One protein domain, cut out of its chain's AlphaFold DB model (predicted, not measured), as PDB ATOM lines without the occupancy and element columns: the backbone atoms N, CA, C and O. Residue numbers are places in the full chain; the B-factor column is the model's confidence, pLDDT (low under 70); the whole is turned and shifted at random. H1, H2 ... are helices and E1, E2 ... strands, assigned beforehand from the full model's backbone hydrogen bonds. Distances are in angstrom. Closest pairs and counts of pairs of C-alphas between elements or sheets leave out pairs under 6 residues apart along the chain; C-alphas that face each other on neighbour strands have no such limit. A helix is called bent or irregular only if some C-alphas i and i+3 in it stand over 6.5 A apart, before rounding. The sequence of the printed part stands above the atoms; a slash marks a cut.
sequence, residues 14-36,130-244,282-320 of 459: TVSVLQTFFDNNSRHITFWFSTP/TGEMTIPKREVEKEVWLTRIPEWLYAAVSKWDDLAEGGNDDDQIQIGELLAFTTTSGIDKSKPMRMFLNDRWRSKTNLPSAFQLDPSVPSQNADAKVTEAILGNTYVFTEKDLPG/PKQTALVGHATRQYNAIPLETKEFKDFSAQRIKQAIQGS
ATOM      1  N   THR A  14     -53.269 115.501   3.156       31.95
ATOM      2  CA  THR A  14     -53.780 115.068   4.471       31.95
ATOM      3  C   THR A  14     -52.900 113.939   4.995       31.95
ATOM      4  O   THR A  14     -52.968 112.810   4.510       31.95
ATOM      5  N   VAL A  15     -52.045 114.259   5.968       29.17
ATOM      6  CA  VAL A  15     -51.321 113.277   6.781       29.17
ATOM      7  C   VAL A  15     -52.112 113.120   8.073       29.17
ATOM      8  O   VAL A  15     -52.126 114.022   8.905       29.17
ATOM      9  N   SER A  16     -52.794 111.989   8.227       29.61
ATOM     10  CA  SER A  16     -53.508 111.648   9.458       29.61
ATOM     11  C   SER A  16     -52.590 110.824  10.363       29.61
ATOM     12  O   SER A  16     -51.993 109.843   9.916       29.61
ATOM     13  N   VAL A  17     -52.466 111.221  11.630       29.34
ATOM     14  CA  VAL A  17     -51.654 110.514  12.631       29.34
ATOM     15  C   VAL A  17     -52.500 109.434  13.297       29.34
ATOM     16  O   VAL A  17     -53.573 109.705  13.825       29.34
ATOM     17  N   LEU A  18     -52.001 108.201  13.260       32.50
ATOM     18  CA  LEU A  18     -52.581 107.042  13.928       32.50
ATOM     19  C   LEU A  18     -52.030 106.987  15.360       32.50
ATOM     20  O   LEU A  18     -50.812 106.917  15.531       32.50
ATOM     21  N   GLN A  19     -52.892 107.011  16.381       29.00
ATOM     22  CA  GLN A  19     -52.457 106.886  17.774       29.00
ATOM     23  C   GLN A  19     -52.864 105.522  18.340       29.00
ATOM     24  O   GLN A  19     -54.032 105.137  18.325       29.00
ATOM     25  N   THR A  20     -51.875 104.775  18.828       33.03
ATOM     26  CA  THR A  20     -52.032 103.475  19.485       33.03
ATOM     27  C   THR A  20     -51.869 103.631  20.993       33.03
ATOM     28  O   THR A  20     -50.905 104.234  21.463       33.03
ATOM     29  N   PHE A  21     -52.801 103.070  21.763       28.81
ATOM     30  CA  PHE A  21     -52.650 102.900  23.209       28.81
ATOM     31  C   PHE A  21     -52.240 101.461  23.512       28.81
ATOM     32  O   PHE A  21     -52.790 100.519  22.942       28.81
ATOM     33  N   PHE A  22     -51.251 101.307  24.391       27.41
ATOM     34  CA  PHE A  22     -50.683 100.019  24.769       27.41
ATOM     35  C   PHE A  22     -51.191  99.627  26.159       27.41
ATOM     36  O   PHE A  22     -50.942 100.342  27.129       27.41
ATOM     37  N   ASP A  23     -51.873  98.487  26.254       31.83
ATOM     38  CA  ASP A  23     -52.060  97.774  27.517       31.83
ATOM     39  C   ASP A  23     -51.143  96.546  27.491       31.83
ATOM     40  O   ASP A  23     -51.278  95.672  26.631       31.83
ATOM     41  N   ASN A  24     -50.181  96.495  28.416       30.17
ATOM     42  CA  ASN A  24     -49.091  95.513  28.440       30.17
ATOM     43  C   ASN A  24     -49.552  94.059  28.652       30.17
ATOM     44  O   ASN A  24     -48.717  93.156  28.646       30.17
ATOM     45  N   ASN A  25     -50.854  93.814  28.824       31.09
ATOM     46  CA  ASN A  25     -51.404  92.481  29.060       31.09
ATOM     47  C   ASN A  25     -52.484  92.040  28.053       31.09
ATOM     48  O   ASN A  25     -53.059  90.962  28.213       31.09
ATOM     49  N   SER A  26     -52.767  92.832  27.009       36.09
ATOM     50  CA  SER A  26     -53.820  92.522  26.030       36.09
ATOM     51  C   SER A  26     -53.261  92.052  24.683       36.09
ATOM     52  O   SER A  26     -52.301  92.602  24.150       36.09
ATOM     53  N   ARG A  27     -53.898  91.028  24.094       34.44
ATOM     54  CA  ARG A  27     -53.635  90.546  22.720       34.44
ATOM     55  C   ARG A  27     -54.310  91.402  21.638       34.44
ATOM     56  O   ARG A  27     -54.177  91.090  20.457       34.44
ATOM     57  N   HIS A  28     -55.051  92.433  22.042       32.69
ATOM     58  CA  HIS A  28     -55.842  93.290  21.165       32.69
ATOM     59  C   HIS A  28     -55.246  94.695  21.131       32.69
ATOM     60  O   HIS A  28     -55.011  95.296  22.178       32.69
ATOM     61  N   ILE A  29     -55.026  95.212  19.922       42.84
ATOM     62  CA  ILE A  29     -54.629  96.602  19.693       42.84
ATOM     63  C   ILE A  29     -55.766  97.287  18.951       42.84
ATOM     64  O   ILE A  29     -56.168  96.851  17.869       42.84
ATOM     65  N   THR A  30     -56.276  98.357  19.549       36.41
ATOM     66  CA  THR A  30     -57.340  99.184  18.981       36.41
ATOM     67  C   THR A  30     -56.724 100.442  18.383       36.41
ATOM     68  O   THR A  30     -55.912 101.109  19.027       36.41
ATOM     69  N   PHE A  31     -57.100 100.761  17.146       40.78
ATOM     70  CA  PHE A  31     -56.660 101.978  16.470       40.78
ATOM     71  C   PHE A  31     -57.690 103.090  16.609       40.78
ATOM     72  O   PHE A  31     -58.879 102.865  16.369       40.78
ATOM     73  N   TRP A  32     -57.193 104.286  16.920       37.03
ATOM     74  CA  TRP A  32     -57.969 105.512  17.027       37.03
ATOM     75  C   TRP A  32     -57.403 106.570  16.077       37.03
ATOM     76  O   TRP A  32     -56.182 106.699  15.932       37.03
ATOM     77  N   PHE A  33     -58.293 107.347  15.466       36.00
ATOM     78  CA  PHE A  33     -57.963 108.650  14.895       36.00
ATOM     79  C   PHE A  33     -58.454 109.739  15.849       36.00
ATOM     80  O   PHE A  33     -59.511 109.597  16.462       36.00
ATOM     81  N   SER A  34     -57.664 110.799  16.003       29.16
ATOM     82  CA  SER A  34     -58.011 111.987  16.782       29.16
ATOM     83  C   SER A  34     -57.532 113.221  16.021       29.16
ATOM     84  O   SER A  34     -56.451 113.208  15.422       29.16
ATOM     85  N   THR A  35     -58.349 114.272  16.017       32.91
ATOM     86  CA  THR A  35     -57.980 115.612  15.554       32.91
ATOM     87  C   THR A  35     -56.902 116.216  16.475       32.91
ATOM     88  O   THR A  35     -56.840 115.900  17.664       32.91
ATOM     89  N   PRO A  36     -56.005 117.077  15.961       34.31
ATOM     90  CA  PRO A  36     -54.794 117.523  16.666       34.31
ATOM     91  C   PRO A  36     -55.014 118.462  17.875       34.31
ATOM     92  O   PRO A  36     -54.051 119.081  18.329       34.31
ATOM     93  N   THR A 130     -41.053 131.083  14.286       56.28
ATOM     94  CA  THR A 130     -41.978 130.146  13.603       56.28
ATOM     95  C   THR A 130     -41.335 129.254  12.532       56.28
ATOM     96  O   THR A 130     -42.038 128.626  11.737       56.28
ATOM     97  N   GLY A 131     -40.002 129.195  12.487       58.62
ATOM     98  CA  GLY A 131     -39.242 128.375  11.539       58.62
ATOM     99  C   GLY A 131     -38.647 127.094  12.128       58.62
ATOM    100  O   GLY A 131     -38.166 126.255  11.363       58.62
ATOM    101  N   GLU A 132     -38.652 126.934  13.453       69.69
ATOM    102  CA  GLU A 132     -38.006 125.797  14.106       69.69
ATOM    103  C   GLU A 132     -38.968 124.611  14.265       69.69
ATOM    104  O   GLU A 132     -40.072 124.718  14.801       69.69
ATOM    105  N   MET A 133     -38.540 123.447  13.774       80.69
ATOM    106  CA  MET A 133     -39.272 122.196  13.947       80.69
ATOM    107  C   MET A 133     -39.138 121.729  15.395       80.69
ATOM    108  O   MET A 133     -38.031 121.489  15.879       80.69
ATOM    109  N   THR A 134     -40.265 121.518  16.072       84.75
ATOM    110  CA  THR A 134     -40.246 120.976  17.433       84.75
ATOM    111  C   THR A 134     -39.818 119.507  17.402       84.75
ATOM    112  O   THR A 134     -40.460 118.661  16.778       84.75
ATOM    113  N   ILE A 135     -38.697 119.192  18.055       84.56
ATOM    114  CA  ILE A 135     -38.180 117.824  18.171       84.56
ATOM    115  C   ILE A 135     -38.549 117.300  19.565       84.56
ATOM    116  O   ILE A 135     -38.123 117.891  20.563       84.56
ATOM    117  N   PRO A 136     -39.332 116.212  19.680       76.06
ATOM    118  CA  PRO A 136     -39.663 115.634  20.970       76.06
ATOM    119  C   PRO A 136     -38.380 115.186  21.673       76.06
ATOM    120  O   PRO A 136     -37.452 114.658  21.056       76.06
ATOM    121  N   LYS A 137     -38.315 115.415  22.987       77.06
ATOM    122  CA  LYS A 137     -37.179 114.978  23.807       77.06
ATOM    123  C   LYS A 137     -37.026 113.457  23.684       77.06
ATOM    124  O   LYS A 137     -38.023 112.738  23.727       77.06
ATOM    125  N   ARG A 138     -35.780 112.977  23.590       65.62
ATOM    126  CA  ARG A 138     -35.421 111.553  23.387       65.62
ATOM    127  C   ARG A 138     -36.027 110.574  24.405       65.62
ATOM    128  O   ARG A 138     -36.023 109.381  24.167       65.62
ATOM    129  N   GLU A 139     -36.546 111.049  25.531       61.38
ATOM    130  CA  GLU A 139     -37.170 110.205  26.558       61.38
ATOM    131  C   GLU A 139     -38.550 109.657  26.148       61.38
ATOM    132  O   GLU A 139     -39.004 108.671  26.720       61.38
ATOM    133  N   VAL A 140     -39.212 110.256  25.149       65.12
ATOM    134  CA  VAL A 140     -40.521 109.814  24.633       65.12
ATOM    135  C   VAL A 140     -40.373 109.417  23.166       65.12
ATOM    136  O   VAL A 140     -40.920 110.056  22.266       65.12
ATOM    137  N   GLU A 141     -39.587 108.376  22.896       66.38
ATOM    138  CA  GLU A 141     -39.537 107.785  21.558       66.38
ATOM    139  C   GLU A 141     -40.889 107.134  21.247       66.38
ATOM    140  O   GLU A 141     -41.224 106.056  21.738       66.38
ATOM    141  N   LYS A 142     -41.702 107.821  20.440       76.81
ATOM    142  CA  LYS A 142     -42.938 107.255  19.901       76.81
ATOM    143  C   LYS A 142     -42.580 106.252  18.811       76.81
ATOM    144  O   LYS A 142     -41.956 106.609  17.813       76.81
ATOM    145  N   GLU A 143     -42.999 105.005  18.998       79.75
ATOM    146  CA  GLU A 143     -42.853 103.969  17.981       79.75
ATOM    147  C   GLU A 143     -43.895 104.191  16.871       79.75
ATOM    148  O   GLU A 143     -45.096 104.079  17.114       79.75
ATOM    149  N   VAL A 144     -43.447 104.514  15.653       88.06
ATOM    150  CA  VAL A 144     -44.329 104.716  14.493       88.06
ATOM    151  C   VAL A 144     -44.202 103.540  13.530       88.06
ATOM    152  O   VAL A 144     -43.095 103.138  13.163       88.06
ATOM    153  N   TRP A 145     -45.336 102.987  13.092       89.69
ATOM    154  CA  TRP A 145     -45.381 101.894  12.116       89.69
ATOM    155  C   TRP A 145     -45.955 102.372  10.788       89.69
ATOM    156  O   TRP A 145     -47.016 102.994  10.744       89.69
ATOM    157  N   LEU A 146     -45.270 102.044   9.697       90.94
ATOM    158  CA  LEU A 146     -45.678 102.417   8.350       90.94
ATOM    159  C   LEU A 146     -46.363 101.240   7.653       90.94
ATOM    160  O   LEU A 146     -45.736 100.216   7.406       90.94
ATOM    161  N   THR A 147     -47.621 101.392   7.252       91.69
ATOM    162  CA  THR A 147     -48.349 100.327   6.545       91.69
ATOM    163  C   THR A 147     -48.734 100.778   5.146       91.69
ATOM    164  O   THR A 147     -49.424 101.781   4.975       91.69
ATOM    165  N   ARG A 148     -48.330 100.019   4.122       92.69
ATOM    166  CA  ARG A 148     -48.815 100.209   2.750       92.69
ATOM    167  C   ARG A 148     -50.167  99.531   2.598       92.69
ATOM    168  O   ARG A 148     -50.259  98.317   2.764       92.69
ATOM    169  N   ILE A 149     -51.195 100.300   2.257       93.06
ATOM    170  CA  ILE A 149     -52.550  99.791   2.029       93.06
ATOM    171  C   ILE A 149     -52.966  99.935   0.557       93.06
ATOM    172  O   ILE A 149     -52.472 100.835  -0.126       93.06
ATOM    173  N   PRO A 150     -53.866  99.078   0.042       92.50
ATOM    174  CA  PRO A 150     -54.382  99.228  -1.314       92.50
ATOM    175  C   PRO A 150     -55.122 100.557  -1.529       92.50
ATOM    176  O   PRO A 150     -55.832 101.026  -0.644       92.50
ATOM    177  N   GLU A 151     -55.036 101.120  -2.737       91.44
ATOM    178  CA  GLU A 151     -55.654 102.416  -3.081       91.44
ATOM    179  C   GLU A 151     -57.169 102.448  -2.827       91.44
ATOM    180  O   GLU A 151     -57.695 103.410  -2.276       91.44
ATOM    181  N   TRP A 152     -57.871 101.366  -3.165       90.00
ATOM    182  CA  TRP A 152     -59.311 101.244  -2.925       90.00
ATOM    183  C   TRP A 152     -59.666 101.233  -1.435       90.00
ATOM    184  O   TRP A 152     -60.743 101.693  -1.067       90.00
ATOM    185  N   LEU A 153     -58.768 100.731  -0.578       89.69
ATOM    186  CA  LEU A 153     -58.957 100.760   0.868       89.69
ATOM    187  C   LEU A 153     -58.696 102.173   1.392       89.69
ATOM    188  O   LEU A 153     -59.505 102.699   2.147       89.69
ATOM    189  N   TYR A 154     -57.623 102.824   0.933       90.25
ATOM    190  CA  TYR A 154     -57.325 104.216   1.284       90.25
ATOM    191  C   TYR A 154     -58.457 105.175   0.887       90.25
ATOM    192  O   TYR A 154     -58.826 106.048   1.668       90.25
ATOM    193  N   ALA A 155     -59.063 104.990  -0.288       88.88
ATOM    194  CA  ALA A 155     -60.180 105.813  -0.753       88.88
ATOM    195  C   ALA A 155     -61.417 105.744   0.163       88.88
ATOM    196  O   ALA A 155     -62.181 106.705   0.224       88.88
ATOM    197  N   ALA A 156     -61.612 104.627   0.870       84.62
ATOM    198  CA  ALA A 156     -62.655 104.499   1.882       84.62
ATOM    199  C   ALA A 156     -62.193 105.006   3.252       84.62
ATOM    200  O   ALA A 156     -62.938 105.716   3.915       84.62
ATOM    201  N   VAL A 157     -60.959 104.689   3.662       82.12
ATOM    202  CA  VAL A 157     -60.436 105.071   4.985       82.12
ATOM    203  C   VAL A 157     -60.200 106.576   5.118       82.12
ATOM    204  O   VAL A 157     -60.372 107.133   6.195       82.12
ATOM    205  N   SER A 158     -59.865 107.255   4.022       83.75
ATOM    206  CA  SER A 158     -59.708 108.715   3.988       83.75
ATOM    207  C   SER A 158     -61.014 109.481   4.213       83.75
ATOM    208  O   SER A 158     -60.958 110.644   4.591       83.75
ATOM    209  N   LYS A 159     -62.174 108.841   4.024       81.44
ATOM    210  CA  LYS A 159     -63.508 109.426   4.234       81.44
ATOM    211  C   LYS A 159     -64.120 108.933   5.540       81.44
ATOM    212  O   LYS A 159     -65.244 108.438   5.577       81.44
ATOM    213  N   TRP A 160     -63.334 108.989   6.607       72.25
ATOM    214  CA  TRP A 160     -63.762 108.515   7.917       72.25
ATOM    215  C   TRP A 160     -64.856 109.401   8.531       72.25
ATOM    216  O   TRP A 160     -65.673 108.882   9.288       72.25
ATOM    217  N   ASP A 161     -64.937 110.679   8.148       71.81
ATOM    218  CA  ASP A 161     -65.990 111.612   8.584       71.81
ATOM    219  C   ASP A 161     -67.398 111.091   8.236       71.81
ATOM    220  O   ASP A 161     -68.300 111.111   9.070       71.81
ATOM    221  N   ASP A 162     -67.573 110.492   7.049       69.69
ATOM    222  CA  ASP A 162     -68.838 109.867   6.611       69.69
ATOM    223  C   ASP A 162     -69.242 108.660   7.496       69.69
ATOM    224  O   ASP A 162     -70.368 108.134   7.453       69.69
ATOM    225  N   LEU A 163     -68.291 108.152   8.280       63.38
ATOM    226  CA  LEU A 163     -68.447 106.990   9.140       63.38
ATOM    227  C   LEU A 163     -68.730 107.366  10.599       63.38
ATOM    228  O   LEU A 163     -69.249 106.502  11.311       63.38
ATOM    229  N   ALA A 164     -68.482 108.614  11.011       67.94
ATOM    230  CA  ALA A 164     -68.783 109.120  12.347       67.94
ATOM    231  C   ALA A 164     -70.307 109.196  12.580       67.94
ATOM    232  O   ALA A 164     -71.052 109.757  11.779       67.94
ATOM    233  N   GLU A 165     -70.802 108.597  13.667       59.81
ATOM    234  CA  GLU A 165     -72.242 108.563  13.992       59.81
ATOM    235  C   GLU A 165     -72.729 109.851  14.686       59.81
ATOM    236  O   GLU A 165     -73.931 110.113  14.689       59.81
ATOM    237  N   GLY A 166     -71.819 110.658  15.251       60.00
ATOM    238  CA  GLY A 166     -72.156 111.814  16.092       60.00
ATOM    239  C   GLY A 166     -72.076 113.186  15.423       60.00
ATOM    240  O   GLY A 166     -72.473 114.170  16.043       60.00
ATOM    241  N   GLY A 167     -71.595 113.283  14.176       58.62
ATOM    242  CA  GLY A 167     -71.406 114.569  13.483       58.62
ATOM    243  C   GLY A 167     -70.461 115.542  14.204       58.62
ATOM    244  O   GLY A 167     -70.456 116.727  13.882       58.62
ATOM    245  N   ASN A 168     -69.718 115.049  15.196       64.31
ATOM    246  CA  ASN A 168     -68.762 115.800  15.982       64.31
ATOM    247  C   ASN A 168     -67.355 115.326  15.609       64.31
ATOM    248  O   ASN A 168     -67.057 114.135  15.714       64.31
ATOM    249  N   ASP A 169     -66.502 116.255  15.186       66.31
ATOM    250  CA  ASP A 169     -65.146 115.969  14.689       66.31
ATOM    251  C   ASP A 169     -64.215 115.399  15.782       66.31
ATOM    252  O   ASP A 169     -63.150 114.857  15.487       66.31
ATOM    253  N   ASP A 170     -64.631 115.499  17.047       70.69
ATOM    254  CA  ASP A 170     -63.890 115.035  18.225       70.69
ATOM    255  C   ASP A 170     -64.222 113.589  18.642       70.69
ATOM    256  O   ASP A 170     -63.641 113.066  19.601       70.69
ATOM    257  N   ASP A 171     -65.157 112.926  17.958       74.38
ATOM    258  CA  ASP A 171     -65.553 111.567  18.318       74.38
ATOM    259  C   ASP A 171     -64.456 110.553  17.957       74.38
ATOM    260  O   ASP A 171     -63.947 110.492  16.838       74.38
ATOM    261  N   GLN A 172     -64.111 109.690  18.914       74.19
ATOM    262  CA  GLN A 172     -63.151 108.614  18.687       74.19
ATOM    263  C   GLN A 172     -63.730 107.555  17.744       74.19
ATOM    264  O   GLN A 172     -64.689 106.855  18.074       74.19
ATOM    265  N   ILE A 173     -63.093 107.378  16.586       77.19
ATOM    266  CA  ILE A 173     -63.526 106.387  15.597       77.19
ATOM    267  C   ILE A 173     -62.687 105.126  15.708       77.19
ATOM    268  O   ILE A 173     -61.501 105.104  15.372       77.19
ATOM    269  N   GLN A 174     -63.344 104.042  16.112       82.12
ATOM    270  CA  GLN A 174     -62.771 102.708  16.048       82.12
ATOM    271  C   GLN A 174     -62.948 102.126  14.641       82.12
ATOM    272  O   GLN A 174     -64.059 101.812  14.200       82.12
ATOM    273  N   ILE A 175     -61.831 101.937  13.942       82.25
ATOM    274  CA  ILE A 175     -61.816 101.364  12.589       82.25
ATOM    275  C   ILE A 175     -61.936  99.840  12.621       82.25
ATOM    276  O   ILE A 175     -62.620  99.239  11.792       82.25
ATOM    277  N   GLY A 176     -61.271  99.213  13.583       88.19
ATOM    278  CA  GLY A 176     -61.153  97.770  13.655       88.19
ATOM    279  C   GLY A 176     -60.250  97.319  14.790       88.19
ATOM    280  O   GLY A 176     -59.868  98.104  15.662       88.19
ATOM    281  N   GLU A 177     -59.889  96.048  14.737       91.62
ATOM    282  CA  GLU A 177     -59.006  95.389  15.685       91.62
ATOM    283  C   GLU A 177     -57.781  94.824  14.977       91.62
ATOM    284  O   GLU A 177     -57.862  94.326  13.849       91.62
ATOM    285  N   LEU A 178     -56.640  94.870  15.660       92.31
ATOM    286  CA  LEU A 178     -55.417  94.239  15.199       92.31
ATOM    287  C   LEU A 178     -54.976  93.136  16.152       92.31
ATOM    288  O   LEU A 178     -54.857  93.328  17.363       92.31
ATOM    289  N   LEU A 179     -54.713  91.979  15.558       93.19
ATOM    290  CA  LEU A 179     -54.259  90.769  16.210       93.19
ATOM    291  C   LEU A 179     -52.802  90.521  15.828       93.19
ATOM    292  O   LEU A 179     -52.468  90.332  14.654       93.19
ATOM    293  N   ALA A 180     -51.936  90.523  16.835       92.25
ATOM    294  CA  ALA A 180     -50.501  90.365  16.669       92.25
ATOM    295  C   ALA A 180     -49.958  89.246  17.556       92.25
ATOM    296  O   ALA A 180     -50.498  88.942  18.621       92.25
ATOM    297  N   PHE A 181     -48.853  88.640  17.125       88.75
ATOM    298  CA  PHE A 181     -48.116  87.710  17.967       88.75
ATOM    299  C   PHE A 181     -47.260  88.481  18.966       88.75
ATOM    300  O   PHE A 181     -46.513  89.388  18.597       88.75
ATOM    301  N   THR A 182     -47.343  88.094  20.233       90.00
ATOM    302  CA  THR A 182     -46.515  88.661  21.292       90.00
ATOM    303  C   THR A 182     -45.263  87.813  21.514       90.00
ATOM    304  O   THR A 182     -45.226  86.609  21.263       90.00
ATOM    305  N   THR A 183     -44.214  88.481  21.964       85.88
ATOM    306  CA  THR A 183     -42.945  87.954  22.466       85.88
ATOM    307  C   THR A 183     -42.748  88.525  23.875       85.88
ATOM    308  O   THR A 183     -43.440  89.461  24.273       85.88
ATOM    309  N   THR A 184     -41.791  88.003  24.642       84.69
ATOM    310  CA  THR A 184     -41.464  88.471  26.002       84.69
ATOM    311  C   THR A 184     -41.194  89.982  26.095       84.69
ATOM    312  O   THR A 184     -41.418  90.572  27.145       84.69
ATOM    313  N   SER A 185     -40.752  90.614  25.002       80.56
ATOM    314  CA  SER A 185     -40.387  92.041  24.945       80.56
ATOM    315  C   SER A 185     -41.369  92.910  24.144       80.56
ATOM    316  O   SER A 185     -41.006  94.006  23.729       80.56
ATOM    317  N   GLY A 186     -42.582  92.420  23.864       83.31
ATOM    318  CA  GLY A 186     -43.596  93.143  23.086       83.31
ATOM    319  C   GLY A 186     -44.010  92.409  21.813       83.31
ATOM    320  O   GLY A 186     -43.994  91.185  21.753       83.31
ATOM    321  N   ILE A 187     -44.421  93.142  20.781       86.44
ATOM    322  CA  ILE A 187     -44.989  92.549  19.559       86.44
ATOM    323  C   ILE A 187     -43.884  92.045  18.637       86.44
ATOM    324  O   ILE A 187     -42.957  92.794  18.311       86.44
ATOM    325  N   ASP A 188     -44.019  90.800  18.184       85.12
ATOM    326  CA  ASP A 188     -43.072  90.132  17.296       85.12
ATOM    327  C   ASP A 188     -42.954  90.894  15.965       85.12
ATOM    328  O   ASP A 188     -43.940  91.129  15.268       85.12
ATOM    329  N   LYS A 189     -41.731  91.311  15.625       82.25
ATOM    330  CA  LYS A 189     -41.430  92.074  14.402       82.25
ATOM    331  C   LYS A 189     -41.384  91.188  13.159       82.25
ATOM    332  O   LYS A 189     -41.528  91.689  12.050       82.25
ATOM    333  N   SER A 190     -41.145  89.890  13.344       82.06
ATOM    334  CA  SER A 190     -40.909  88.947  12.249       82.06
ATOM    335  C   SER A 190     -42.185  88.286  11.737       82.06
ATOM    336  O   SER A 190     -42.215  87.788  10.613       82.06
ATOM    337  N   LYS A 191     -43.247  88.275  12.550       86.94
ATOM    338  CA  LYS A 191     -44.499  87.594  12.224       86.94
ATOM    339  C   LYS A 191     -45.519  88.545  11.600       86.94
ATOM    340  O   LYS A 191     -45.568  89.719  11.968       86.94
ATOM    341  N   PRO A 192     -46.370  88.035  10.694       90.69
ATOM    342  CA  PRO A 192     -47.480  88.810  10.170       90.69
ATOM    343  C   PRO A 192     -48.507  89.103  11.267       90.69
ATOM    344  O   PRO A 192     -48.728  88.294  12.175       90.69
ATOM    345  N   MET A 193     -49.161  90.253  11.150       93.12
ATOM    346  CA  MET A 193     -50.313  90.626  11.975       93.12
ATOM    347  C   MET A 193     -51.595  90.492  11.153       93.12
ATOM    348  O   MET A 193     -51.554  90.383   9.927       93.12
ATOM    349  N   ARG A 194     -52.753  90.493  11.809       93.81
ATOM    350  CA  ARG A 194     -54.054  90.507  11.131       93.81
ATOM    351  C   ARG A 194     -54.872  91.691  11.598       93.81
ATOM    352  O   ARG A 194     -54.967  91.928  12.792       93.81
ATOM    353  N   MET A 195     -55.455  92.413  10.655       93.06
ATOM    354  CA  MET A 195     -56.353  93.530  10.905       93.06
ATOM    355  C   MET A 195     -57.760  93.141  10.460       93.06
ATOM    356  O   MET A 195     -57.950  92.671   9.337       93.06
ATOM    357  N   PHE A 196     -58.734  93.358  11.335       93.06
ATOM    358  CA  PHE A 196     -60.148  93.135  11.076       93.06
ATOM    359  C   PHE A 196     -60.881  94.462  11.225       93.06
ATOM    360  O   PHE A 196     -60.917  95.034  12.309       93.06
ATOM    361  N   LEU A 197     -61.430  94.976  10.129       89.88
ATOM    362  CA  LEU A 197     -62.277  96.161  10.135       89.88
ATOM    363  C   LEU A 197     -63.619  95.834  10.791       89.88
ATOM    364  O   LEU A 197     -64.154  94.741  10.611       89.88
ATOM    365  N   ASN A 198     -64.176  96.805  11.508       87.38
ATOM    366  CA  ASN A 198     -65.469  96.673  12.168       87.38
ATOM    367  C   ASN A 198     -66.602  96.450  11.153       87.38
ATOM    368  O   ASN A 198     -66.601  97.032  10.067       87.38
ATOM    369  N   ASP A 199     -67.644  95.713  11.544       83.31
ATOM    370  CA  ASP A 199     -68.799  95.421  10.675       83.31
ATOM    371  C   ASP A 199     -69.473  96.680  10.105       83.31
ATOM    372  O   ASP A 199     -69.950  96.679   8.969       83.31
ATOM    373  N   ARG A 200     -69.429  97.795  10.846       79.19
ATOM    374  CA  ARG A 200     -69.928  99.110  10.404       79.19
ATOM    375  C   ARG A 200     -69.308  99.557   9.076       79.19
ATOM    376  O   ARG A 200     -70.006 100.097   8.216       79.19
ATOM    377  N   TRP A 201     -68.011  99.301   8.891       76.50
ATOM    378  CA  TRP A 201     -67.294  99.635   7.660       76.50
ATOM    379  C   TRP A 201     -67.823  98.832   6.487       76.50
ATOM    380  O   TRP A 201     -68.070  99.375   5.407       76.50
ATOM    381  N   ARG A 202     -68.056  97.541   6.712       78.06
ATOM    382  CA  ARG A 202     -68.583  96.644   5.693       78.06
ATOM    383  C   ARG A 202     -69.988  97.052   5.261       78.06
ATOM    384  O   ARG A 202     -70.244  97.091   4.062       78.06
ATOM    385  N   SER A 203     -70.868  97.406   6.200       80.31
ATOM    386  CA  SER A 203     -72.245  97.813   5.886       80.31
ATOM    387  C   SER A 203     -72.323  99.043   4.980       80.31
ATOM    388  O   SER A 203     -73.221  99.121   4.146       80.31
ATOM    389  N   LYS A 204     -71.397 100.001   5.126       79.44
ATOM    390  CA  LYS A 204     -71.400 101.246   4.340       79.44
ATOM    391  C   LYS A 204     -70.615 101.138   3.029       79.44
ATOM    392  O   LYS A 204     -71.020 101.712   2.024       79.44
ATOM    393  N   THR A 205     -69.495 100.416   3.029       80.00
ATOM    394  CA  THR A 205     -68.526 100.453   1.914       80.00
ATOM    395  C   THR A 205     -68.530  99.199   1.037       80.00
ATOM    396  O   THR A 205     -67.977  99.230  -0.061       80.00
ATOM    397  N   ASN A 206     -69.149  98.100   1.491       84.19
ATOM    398  CA  ASN A 206     -69.063  96.772   0.866       84.19
ATOM    399  C   ASN A 206     -67.617  96.293   0.628       84.19
ATOM    400  O   ASN A 206     -67.355  95.502  -0.280       84.19
ATOM    401  N   LEU A 207     -66.668  96.780   1.434       86.31
ATOM    402  CA  LEU A 207     -65.269  96.394   1.342       86.31
ATOM    403  C   LEU A 207     -64.966  95.114   2.133       86.31
ATOM    404  O   LEU A 207     -65.661  94.796   3.103       86.31
ATOM    405  N   PRO A 208     -63.898  94.394   1.748       90.69
ATOM    406  CA  PRO A 208     -63.342  93.312   2.547       90.69
ATOM    407  C   PRO A 208     -62.977  93.798   3.951       90.69
ATOM    408  O   PRO A 208     -62.375  94.859   4.106       90.69
ATOM    409  N   SER A 209     -63.313  92.999   4.960       90.25
ATOM    410  CA  SER A 209     -63.085  93.325   6.372       90.25
ATOM    411  C   SER A 209     -61.734  92.837   6.906       90.25
ATOM    412  O   SER A 209     -61.204  93.419   7.845       90.25
ATOM    413  N   ALA A 210     -61.149  91.790   6.324       93.75
ATOM    414  CA  ALA A 210     -60.004  91.090   6.903       93.75
ATOM    415  C   ALA A 210     -58.729  91.242   6.061       93.75
ATOM    416  O   ALA A 210     -58.717  90.957   4.860       93.75
ATOM    417  N   PHE A 211     -57.636  91.631   6.714       94.75
ATOM    418  CA  PHE A 211     -56.338  91.888   6.095       94.75
ATOM    419  C   PHE A 211     -55.213  91.236   6.892       94.75
ATOM    420  O   PHE A 211     -55.235  91.202   8.120       94.75
ATOM    421  N   GLN A 212     -54.200  90.756   6.188       95.06
ATOM    422  CA  GLN A 212     -52.919  90.358   6.746       95.06
ATOM    423  C   GLN A 212     -51.924  91.497   6.544       95.06
ATOM    424  O   GLN A 212     -51.794  92.031   5.448       95.06
ATOM    425  N   LEU A 213     -51.242  91.886   7.613       94.06
ATOM    426  CA  LEU A 213     -50.155  92.846   7.575       94.06
ATOM    427  C   LEU A 213     -48.852  92.062   7.580       94.06
ATOM    428  O   LEU A 213     -48.385  91.622   8.634       94.06
ATOM    429  N   ASP A 214     -48.287  91.876   6.396       91.69
ATOM    430  CA  ASP A 214     -46.993  91.222   6.261       91.69
ATOM    431  C   ASP A 214     -45.897  92.229   6.578       91.69
ATOM    432  O   ASP A 214     -45.907  93.318   5.989       91.69
ATOM    433  N   PRO A 215     -44.955  91.920   7.493       88.50
ATOM    434  CA  PRO A 215     -43.777  92.754   7.645       88.50
ATOM    435  C   PRO A 215     -43.118  92.850   6.274       88.50
ATOM    436  O   PRO A 215     -43.042  91.856   5.548       88.50
ATOM    437  N   SER A 216     -42.685  94.045   5.879       76.94
ATOM    438  CA  SER A 216     -41.959  94.215   4.628       76.94
ATOM    439  C   SER A 216     -40.585  93.575   4.791       76.94
ATOM    440  O   SER A 216     -39.598  94.239   5.106       76.94
ATOM    441  N   VAL A 217     -40.540  92.254   4.632       63.16
ATOM    442  CA  VAL A 217     -39.301  91.507   4.536       63.16
ATOM    443  C   VAL A 217     -38.584  92.064   3.306       63.16
ATOM    444  O   VAL A 217     -39.227  92.274   2.267       63.16
ATOM    445  N   PRO A 218     -37.277  92.352   3.394       58.16
ATOM    446  CA  PRO A 218     -36.479  92.569   2.202       58.16
ATOM    447  C   PRO A 218     -36.782  91.427   1.227       58.16
ATOM    448  O   PRO A 218     -36.860  90.268   1.636       58.16
ATOM    449  N   SER A 219     -37.011  91.744  -0.050       53.28
ATOM    450  CA  SER A 219     -37.077  90.719  -1.100       53.28
ATOM    451  C   SER A 219     -35.918  89.732  -0.913       53.28
ATOM    452  O   SER A 219     -34.863  90.134  -0.437       53.28
ATOM    453  N   GLN A 220     -36.058  88.464  -1.307       55.97
ATOM    454  CA  GLN A 220     -34.967  87.475  -1.200       55.97
ATOM    455  C   GLN A 220     -33.647  87.946  -1.862       55.97
ATOM    456  O   GLN A 220     -32.589  87.407  -1.560       55.97
ATOM    457  N   ASN A 221     -33.713  88.985  -2.709       53.81
ATOM    458  CA  ASN A 221     -32.589  89.652  -3.372       53.81
ATOM    459  C   ASN A 221     -32.242  91.054  -2.815       53.81
ATOM    460  O   ASN A 221     -31.435  91.758  -3.415       53.81
ATOM    461  N   ALA A 222     -32.886  91.513  -1.739       60.53
ATOM    462  CA  ALA A 222     -32.652  92.814  -1.122       60.53
ATOM    463  C   ALA A 222     -31.933  92.640   0.219       60.53
ATOM    464  O   ALA A 222     -32.366  91.877   1.081       60.53
ATOM    465  N   ASP A 223     -30.845  93.379   0.406       65.44
ATOM    466  CA  ASP A 223     -30.080  93.350   1.645       65.44
ATOM    467  C   ASP A 223     -30.933  93.853   2.816       65.44
ATOM    468  O   ASP A 223     -31.385  94.999   2.825       65.44
ATOM    469  N   ALA A 224     -31.104  93.027   3.852       69.06
ATOM    470  CA  ALA A 224     -31.829  93.410   5.069       69.06
ATOM    471  C   ALA A 224     -31.305  94.707   5.698       69.06
ATOM    472  O   ALA A 224     -32.084  95.542   6.157       69.06
ATOM    473  N   LYS A 225     -29.992  94.927   5.589       70.44
ATOM    474  CA  LYS A 225     -29.312  96.147   6.032       70.44
ATOM    475  C   LYS A 225     -29.785  97.400   5.295       70.44
ATOM    476  O   LYS A 225     -29.826  98.471   5.889       70.44
ATOM    477  N   VAL A 226     -30.141  97.287   4.013       74.12
ATOM    478  CA  VAL A 226     -30.626  98.422   3.213       74.12
ATOM    479  C   VAL A 226     -32.037  98.802   3.644       74.12
ATOM    480  O   VAL A 226     -32.311  99.980   3.850       74.12
ATOM    481  N   THR A 227     -32.923  97.827   3.848       71.88
ATOM    482  CA  THR A 227     -34.290  98.090   4.323       71.88
ATOM    483  C   THR A 227     -34.295  98.680   5.735       71.88
ATOM    484  O   THR A 227     -35.012  99.645   5.988       71.88
ATOM    485  N   GLU A 228     -33.459  98.161   6.639       75.25
ATOM    486  CA  GLU A 228     -33.284  98.727   7.983       75.25
ATOM    487  C   GLU A 228     -32.736 100.159   7.938       75.25
ATOM    488  O   GLU A 228     -33.233 101.024   8.656       75.25
ATOM    489  N   ALA A 229     -31.773 100.449   7.055       78.12
ATOM    490  CA  ALA A 229     -31.248 101.802   6.872       78.12
ATOM    491  C   ALA A 229     -32.296 102.773   6.298       78.12
ATOM    492  O   ALA A 229     -32.371 103.924   6.725       78.12
ATOM    493  N   ILE A 230     -33.133 102.319   5.356       82.38
ATOM    494  CA  ILE A 230     -34.241 103.121   4.813       82.38
ATOM    495  C   ILE A 230     -35.242 103.457   5.923       82.38
ATOM    496  O   ILE A 230     -35.647 104.613   6.047       82.38
ATOM    497  N   LEU A 231     -35.613 102.478   6.753       83.25
ATOM    498  CA  LEU A 231     -36.528 102.697   7.876       83.25
ATOM    499  C   LEU A 231     -35.927 103.625   8.932       83.25
ATOM    500  O   LEU A 231     -36.586 104.581   9.332       83.25
ATOM    501  N   GLY A 232     -34.655 103.431   9.294       81.50
ATOM    502  CA  GLY A 232     -33.937 104.316  10.218       81.50
ATOM    503  C   GLY A 232     -33.837 105.770   9.738       81.50
ATOM    504  O   GLY A 232     -33.757 106.687  10.552       81.50
ATOM    505  N   ASN A 233     -33.909 105.993   8.423       88.56
ATOM    506  CA  ASN A 233     -33.917 107.323   7.812       88.56
ATOM    507  C   ASN A 233     -35.328 107.832   7.463       88.56
ATOM    508  O   ASN A 233     -35.463 108.883   6.836       88.56
ATOM    509  N   THR A 234     -36.383 107.110   7.849       89.56
ATOM    510  CA  THR A 234     -37.773 107.504   7.603       89.56
ATOM    511  C   THR A 234     -38.356 108.153   8.853       89.56
ATOM    512  O   THR A 234     -38.560 107.500   9.875       89.56
ATOM    513  N   TYR A 235     -38.670 109.442   8.752       89.69
ATOM    514  CA  TYR A 235     -39.226 110.244   9.841       89.69
ATOM    515  C   TYR A 235     -40.623 110.742   9.487       89.69
ATOM    516  O   TYR A 235     -40.902 111.080   8.337       89.69
ATOM    517  N   VAL A 236     -41.494 110.807  10.491       90.75
ATOM    518  CA  VAL A 236     -42.841 111.364  10.368       90.75
ATOM    519  C   VAL A 236     -42.886 112.678  11.127       90.75
ATOM    520  O   VAL A 236     -42.488 112.740  12.290       90.75
ATOM    521  N   PHE A 237     -43.387 113.720  10.478       90.81
ATOM    522  CA  PHE A 237     -43.614 115.029  11.072       90.81
ATOM    523  C   PHE A 237     -45.036 115.494  10.759       90.81
ATOM    524  O   PHE A 237     -45.653 115.042   9.791       90.81
ATOM    525  N   THR A 238     -45.562 116.373  11.599       89.81
ATOM    526  CA  THR A 238     -46.850 117.036  11.419       89.81
ATOM    527  C   THR A 238     -46.649 118.519  11.190       89.81
ATOM    528  O   THR A 238     -45.635 119.110  11.566       89.81
ATOM    529  N   GLU A 239     -47.647 119.118  10.560       87.75
ATOM    530  CA  GLU A 239     -47.696 120.536  10.256       87.75
ATOM    531  C   GLU A 239     -49.077 121.059  10.663       87.75
ATOM    532  O   GLU A 239     -50.091 120.455  10.307       87.75
ATOM    533  N   LYS A 240     -49.118 122.147  11.437       83.50
ATOM    534  CA  LYS A 240     -50.343 122.848  11.834       83.50
ATOM    535  C   LYS A 240     -50.277 124.287  11.333       83.50
ATOM    536  O   LYS A 240     -49.282 124.987  11.544       83.50
ATOM    537  N   ASP A 241     -51.347 124.725  10.675       77.56
ATOM    538  CA  ASP A 241     -51.499 126.119  10.263       77.56
ATOM    539  C   ASP A 241     -51.613 127.021  11.501       77.56
ATOM    540  O   ASP A 241     -52.304 126.684  12.468       77.56
ATOM    541  N   LEU A 242     -50.942 128.180  11.486       72.44
ATOM    542  CA  LEU A 242     -51.047 129.121  12.600       72.44
ATOM    543  C   LEU A 242     -52.451 129.753  12.651       72.44
ATOM    544  O   LEU A 242     -52.952 130.234  11.625       72.44
ATOM    545  N   PRO A 243     -53.070 129.841  13.843       65.56
ATOM    546  CA  PRO A 243     -54.336 130.541  14.010       65.56
ATOM    547  C   PRO A 243     -54.182 132.013  13.597       65.56
ATOM    548  O   PRO A 243     -53.274 132.708  14.040       65.56
ATOM    549  N   GLY A 244     -55.063 132.486  12.710       62.62
ATOM    550  CA  GLY A 244     -55.035 133.853  12.167       62.62
ATOM    551  C   GLY A 244     -54.337 134.002  10.809       62.62
ATOM    552  O   GLY A 244     -54.581 134.994  10.118       62.62
ATOM    553  N   PRO A 282     -45.708 131.189   7.981       68.00
ATOM    554  CA  PRO A 282     -45.448 130.623   9.293       68.00
ATOM    555  C   PRO A 282     -46.284 129.356   9.450       68.00
ATOM    556  O   PRO A 282     -47.499 129.392   9.235       68.00
ATOM    557  N   LYS A 283     -45.644 128.242   9.800       77.25
ATOM    558  CA  LYS A 283     -46.286 126.941  10.017       77.25
ATOM    559  C   LYS A 283     -45.669 126.308  11.251       77.25
ATOM    560  O   LYS A 283     -44.451 126.306  11.389       77.25
ATOM    561  N   GLN A 284     -46.492 125.753  12.135       81.31
ATOM    562  CA  GLN A 284     -45.977 124.994  13.268       81.31
ATOM    563  C   GLN A 284     -45.645 123.588  12.784       81.31
ATOM    564  O   GLN A 284     -46.543 122.834  12.414       81.31
ATOM    565  N   THR A 285     -44.359 123.241  12.764       86.06
ATOM    566  CA  THR A 285     -43.897 121.899  12.389       86.06
ATOM    567  C   THR A 285     -43.413 121.136  13.619       86.06
ATOM    568  O   THR A 285     -42.760 121.691  14.508       86.06
ATOM    569  N   ALA A 286     -43.755 119.852  13.700       88.81
ATOM    570  CA  ALA A 286     -43.384 118.994  14.818       88.81
ATOM    571  C   ALA A 286     -42.960 117.611  14.334       88.81
ATOM    572  O   ALA A 286     -43.674 116.963  13.573       88.81
ATOM    573  N   LEU A 287     -41.809 117.128  14.794       89.25
ATOM    574  CA  LEU A 287     -41.381 115.759  14.545       89.25
ATOM    575  C   LEU A 287     -42.201 114.809  15.434       89.25
ATOM    576  O   LEU A 287     -42.232 114.954  16.652       89.25
ATOM    577  N   VAL A 288     -42.859 113.813  14.842       88.62
ATOM    578  CA  VAL A 288     -43.631 112.804  15.586       88.62
ATOM    579  C   VAL A 288     -42.721 111.681  16.073       88.62
ATOM    580  O   VAL A 288     -42.806 111.280  17.232       88.62
ATOM    581  N   GLY A 289     -41.861 111.171  15.190       87.56
ATOM    582  CA  GLY A 289     -40.978 110.041  15.470       87.56
ATOM    583  C   GLY A 289     -40.352 109.454  14.206       87.56
ATOM    584  O   GLY A 289     -40.543 109.973  13.102       87.56
ATOM    585  N   HIS A 290     -39.605 108.365  14.372       85.94
ATOM    586  CA  HIS A 290     -39.032 107.595  13.269       85.94
ATOM    587  C   HIS A 290     -39.816 106.295  13.058       85.94
ATOM    588  O   HIS A 290     -40.394 105.742  13.999       85.94
ATOM    589  N   ALA A 291     -39.860 105.814  11.819       88.00
ATOM    590  CA  ALA A 291     -40.531 104.565  11.495       88.00
ATOM    591  C   ALA A 291     -39.676 103.373  11.946       88.00
ATOM    592  O   ALA A 291     -38.568 103.169  11.456       88.00
ATOM    593  N   THR A 292     -40.195 102.551  12.856       86.69
ATOM    594  CA  THR A 292     -39.473 101.366  13.357       86.69
ATOM    595  C   THR A 292     -39.820 100.093  12.598       86.69
ATOM    596  O   THR A 292     -39.064  99.120  12.628       86.69
ATOM    597  N   ARG A 293     -40.992 100.070  11.957       86.75
ATOM    598  CA  ARG A 293     -41.539  98.905  11.261       86.75
ATOM    599  C   ARG A 293     -42.264  99.345  10.011       86.75
ATOM    600  O   ARG A 293     -42.914 100.392   9.994       86.75
ATOM    601  N   GLN A 294     -42.213  98.488   9.002       89.19
ATOM    602  CA  GLN A 294     -43.011  98.645   7.805       89.19
ATOM    603  C   GLN A 294     -43.764  97.357   7.485       89.19
ATOM    604  O   GLN A 294     -43.223  96.257   7.601       89.19
ATOM    605  N   TYR A 295     -45.020  97.517   7.082       91.12
ATOM    606  CA  TYR A 295     -45.937  96.440   6.746       91.12
ATOM    607  C   TYR A 295     -46.586  96.674   5.380       91.12
ATOM    608  O   TYR A 295     -46.755  97.812   4.936       91.12
ATOM    609  N   ASN A 296     -47.002  95.591   4.731       92.62
ATOM    610  CA  ASN A 296     -47.867  95.606   3.559       92.62
ATOM    611  C   ASN A 296     -49.205  94.959   3.927       92.62
ATOM    612  O   ASN A 296     -49.239  93.811   4.364       92.62
ATOM    613  N   ALA A 297     -50.303  95.689   3.743       94.00
ATOM    614  CA  ALA A 297     -51.642  95.170   3.967       94.00
ATOM    615  C   ALA A 297     -52.131  94.399   2.740       94.00
ATOM    616  O   ALA A 297     -52.370  94.969   1.672       94.00
ATOM    617  N   ILE A 298     -52.311  93.097   2.919       93.56
ATOM    618  CA  ILE A 298     -52.793  92.159   1.913       93.56
ATOM    619  C   ILE A 298     -54.187  91.688   2.340       93.56
ATOM    620  O   ILE A 298     -54.350  91.212   3.463       93.56
ATOM    621  N   PRO A 299     -55.222  91.826   1.498       94.06
ATOM    622  CA  PRO A 299     -56.549  91.317   1.830       94.06
ATOM    623  C   PRO A 299     -56.524  89.789   1.965       94.06
ATOM    624  O   PRO A 299     -55.915  89.095   1.152       94.06
ATOM    625  N   LEU A 300     -57.196  89.262   2.987       94.31
ATOM    626  CA  LEU A 300     -57.333  87.820   3.184       94.31
ATOM    627  C   LEU A 300     -58.381  87.238   2.225       94.31
ATOM    628  O   LEU A 300     -59.367  87.897   1.898       94.31
ATOM    629  N   GLU A 301     -58.211  85.975   1.815       92.50
ATOM    630  CA  GLU A 301     -59.126  85.267   0.900       92.50
ATOM    631  C   GLU A 301     -60.458  84.838   1.548       92.50
ATOM    632  O   GLU A 301     -60.890  83.683   1.468       92.50
ATOM    633  N   THR A 302     -61.145  85.774   2.191       92.25
ATOM    634  CA  THR A 302     -62.506  85.575   2.685       92.25
ATOM    635  C   THR A 302     -63.502  85.545   1.525       92.25
ATOM    636  O   THR A 302     -63.218  85.983   0.407       92.25
ATOM    637  N   LYS A 303     -64.715  85.039   1.784       91.38
ATOM    638  CA  LYS A 303     -65.809  85.071   0.800       91.38
ATOM    639  C   LYS A 303     -66.082  86.501   0.309       91.38
ATOM    640  O   LYS A 303     -66.205  86.723  -0.888       91.38
ATOM    641  N   GLU A 304     -66.068  87.467   1.224       90.38
ATOM    642  CA  GLU A 304     -66.230  88.897   0.930       90.38
ATOM    643  C   GLU A 304     -65.190  89.425  -0.048       90.38
ATOM    644  O   GLU A 304     -65.533  90.122  -1.000       90.38
ATOM    645  N   PHE A 305     -63.916  89.084   0.164       92.56
ATOM    646  CA  PHE A 305     -62.857  89.521  -0.734       92.56
ATOM    647  C   PHE A 305     -63.006  88.915  -2.131       92.56
ATOM    648  O   PHE A 305     -62.762  89.596  -3.128       92.56
ATOM    649  N   LYS A 306     -63.456  87.660  -2.228       93.31
ATOM    650  CA  LYS A 306     -63.731  87.004  -3.515       93.31
ATOM    651  C   LYS A 306     -64.869  87.699  -4.261       93.31
ATOM    652  O   LYS A 306     -64.718  88.001  -5.441       93.31
ATOM    653  N   ASP A 307     -65.951  88.037  -3.566       92.12
ATOM    654  CA  ASP A 307     -67.083  88.756  -4.156       92.12
ATOM    655  C   ASP A 307     -66.674  90.172  -4.606       92.12
ATOM    656  O   ASP A 307     -66.947  90.577  -5.739       92.12
ATOM    657  N   PHE A 308     -65.944  90.902  -3.758       92.44
ATOM    658  CA  PHE A 308     -65.431  92.240  -4.062       92.44
ATOM    659  C   PHE A 308     -64.449  92.238  -5.244       92.44
ATOM    660  O   PHE A 308     -64.563  93.048  -6.167       92.44
ATOM    661  N   SER A 309     -63.491  91.307  -5.254       93.12
ATOM    662  CA  SER A 309     -62.517  91.182  -6.342       93.12
ATOM    663  C   SER A 309     -63.186  90.772  -7.653       93.12
ATOM    664  O   SER A 309     -62.874  91.363  -8.684       93.12
ATOM    665  N   ALA A 310     -64.164  89.861  -7.629       93.06
ATOM    666  CA  ALA A 310     -64.945  89.495  -8.807       93.06
ATOM    667  C   ALA A 310     -65.722  90.693  -9.379       93.06
ATOM    668  O   ALA A 310     -65.715  90.904 -10.593       93.06
ATOM    669  N   GLN A 311     -66.346  91.516  -8.528       91.06
ATOM    670  CA  GLN A 311     -67.026  92.743  -8.963       91.06
ATOM    671  C   GLN A 311     -66.050  93.745  -9.581       91.06
ATOM    672  O   GLN A 311     -66.321  94.288 -10.652       91.06
ATOM    673  N   ARG A 312     -64.889  93.951  -8.950       90.31
ATOM    674  CA  ARG A 312     -63.865  94.871  -9.455       90.31
ATOM    675  C   ARG A 312     -63.269  94.396 -10.780       90.31
ATOM    676  O   ARG A 312     -63.106  95.200 -11.693       90.31
ATOM    677  N   ILE A 313     -62.994  93.099 -10.913       91.19
ATOM    678  CA  ILE A 313     -62.533  92.487 -12.167       91.19
ATOM    679  C   ILE A 313     -63.606  92.641 -13.245       91.19
ATOM    680  O   ILE A 313     -63.291  93.053 -14.357       91.19
ATOM    681  N   LYS A 314     -64.882  92.396 -12.923       90.81
ATOM    682  CA  LYS A 314     -65.996  92.586 -13.858       90.81
ATOM    683  C   LYS A 314     -66.083  94.030 -14.356       90.81
ATOM    684  O   LYS A 314     -66.218  94.231 -15.556       90.81
ATOM    685  N   GLN A 315     -65.966  95.017 -13.468       88.38
ATOM    686  CA  GLN A 315     -65.955  96.436 -13.846       88.38
ATOM    687  C   GLN A 315     -64.740  96.790 -14.712       88.38
ATOM    688  O   GLN A 315     -64.881  97.485 -15.715       88.38
ATOM    689  N   ALA A 316     -63.557  96.276 -14.367       87.25
ATOM    690  CA  ALA A 316     -62.341  96.501 -15.143       87.25
ATOM    691  C   ALA A 316     -62.417  95.874 -16.548       87.25
ATOM    692  O   ALA A 316     -62.000  96.508 -17.513       87.25
ATOM    693  N   ILE A 317     -62.987  94.667 -16.673       87.19
ATOM    694  CA  ILE A 317     -63.208  93.979 -17.956       87.19
ATOM    695  C   ILE A 317     -64.274  94.691 -18.789       87.19
ATOM    696  O   ILE A 317     -64.110  94.826 -19.997       87.19
ATOM    697  N   GLN A 318     -65.367  95.135 -18.160       82.62
ATOM    698  CA  GLN A 318     -66.399  95.913 -18.847       82.62
ATOM    699  C   GLN A 318     -65.806  97.202 -19.425       82.62
ATOM    700  O   GLN A 318     -66.158  97.577 -20.541       82.62
ATOM    701  N   GLY A 319     -64.853  97.816 -18.716       74.81
ATOM    702  CA  GLY A 319     -64.151  99.008 -19.170       74.81
ATOM    703  C   GLY A 319     -65.094 100.190 -19.424       74.81
ATOM    704  O   GLY A 319     -66.313 100.102 -19.318       74.81
ATOM    705  N   SER A 320     -64.527 101.341 -19.777       67.25
ATOM    706  CA  SER A 320     -65.307 102.524 -20.172       67.25
ATOM    707  C   SER A 320     -65.743 102.501 -21.642       67.25
ATOM    708  O   SER A 320     -66.455 103.398 -22.082       67.25
TER     709      SER A 320
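What this domain is: This is residues 14 to 36, 130 to 244 and 282 to 320 of the 459 residues of the protein "Transcription initiation factor IIF subunit beta" of Leptosphaeria maculans (strain JN3 / isolate v23.1.3 / race Av1-4-5-6-7-8) (UniProt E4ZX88). One large, strongly twisted sheet of eight strands makes the body, and its long strand E8, bent by 79 degrees at residue 292, joins two parts: a two-stranded arm with E7, and a wall in which E6, E5, E4, E2 and E1 follow one another from E8, with E3 along E8's other side. The four helices lie round the rim without touching one another: H3 near the bend of E8, H1 and H2 near each other, and H4 beyond the last residues of E8, where residues 310 to 320 stick out. The printed part has 177 residues, with four named helices and eight named strands that follow one another along the chain as E1 E2 E3 H1 E4 E5 H2 E6 H3 E7 E8 H4. The sheet is branched and mixed, parallel between E3 and E8 and antiparallel in its other pairs, and the class is mixed, helices and strands. The whole is only just compact, close to loose, with a radius of gyration of the C-alphas of 18.5 A and spans of 52 by 48 by 40 A.

Where its parts are: E1 holds residues 18 to 20, from C-alpha 18 at (-52.581, 107.042, 13.928), and E2 holds residues 28 to 33, 16.7 A long. E3 is residues 144 to 148, 13.4 A, and H1 is residues 151 to 157. E4 is residues 173 to 179, 18.2 A; E5 is residues 193 to 197, 13.3 A. H2 covers residues 199 to 205, E6 residues 210 to 215 over 16.3 A, and H3 residues 224 to 232 over 12.2 A. E7, residues 235 to 241, is 20.1 A long. E8, the longest strand, runs over residues 283 to 299, 38.0 A, starting at C-alpha 283 at (-46.286, 126.941, 10.017). H4, the longest helix, is residues 303 to 318, 22.4 A, with C-alpha 318 at (-66.399, 95.913, -18.847).

How they stand to each other: E1 and E2 form a hairpin, with N 19 and O 32 at 3.3 A. E4 is on the other side of E2 from E1, antiparallel to E2, with N 178 and O 29 at 3.0 A. E4 and E5 form a hairpin, with N 177 and O 196 at 2.8 A. E5 and E6 are antiparallel, with N 195 and O 211 at 2.8 A. E6 and E8 are antiparallel too, with N 212 and O 298 at 2.8 A. E8's pairing is staggered: residues 283 to 290 pair with E7, 291 to 296 with E3 and 295 to 299 with E6. E3 and E6 lie on opposite sides of E8; E3 is parallel to it, with N 148 and O 295 at 2.8 A. E7 is antiparallel to E8, with N 238 and O 286 at 2.8 A. H3 is on the sheet at a height of 8.3 A, over none of its strands, but only just, with 2 of its C-alphas falling on E8; their closest C-alphas, of Leu 231 and Ala 291, are 5.7 A apart. H2 only grazes the sheet with residues 199 to 201. H4 is only just on the sheet, with 5 pairs of C-alphas within 10 A, and only grazes it with residues 304 to 306. H1 is not on the sheet, but only just, with 4 such pairs. H1 and H2 are close but not clearly touching, the closest C-alphas, of Ala 156 and Thr 205, being 7.1 A apart. In H2, H3 and H4 every O i to N i+4 pair is within hydrogen-bond range; in H1 it is 2 of 3.

The domain as a whole: The C-alphas of Glu 139 and Gln 318 are the two farthest apart, at 55.9 A. Residues 37 to 129 are not printed, with 18.2 A between C-alphas 36 and 130, nor are residues 245 to 281, with 10.5 A between C-alphas 244 and 282. The links H1 to E4 and E4 to E5 are long. The mean pLDDT of the printed part is 75.7; 50 residues are under 70, among them 14 to 36, 162 to 169 and 217 to 224.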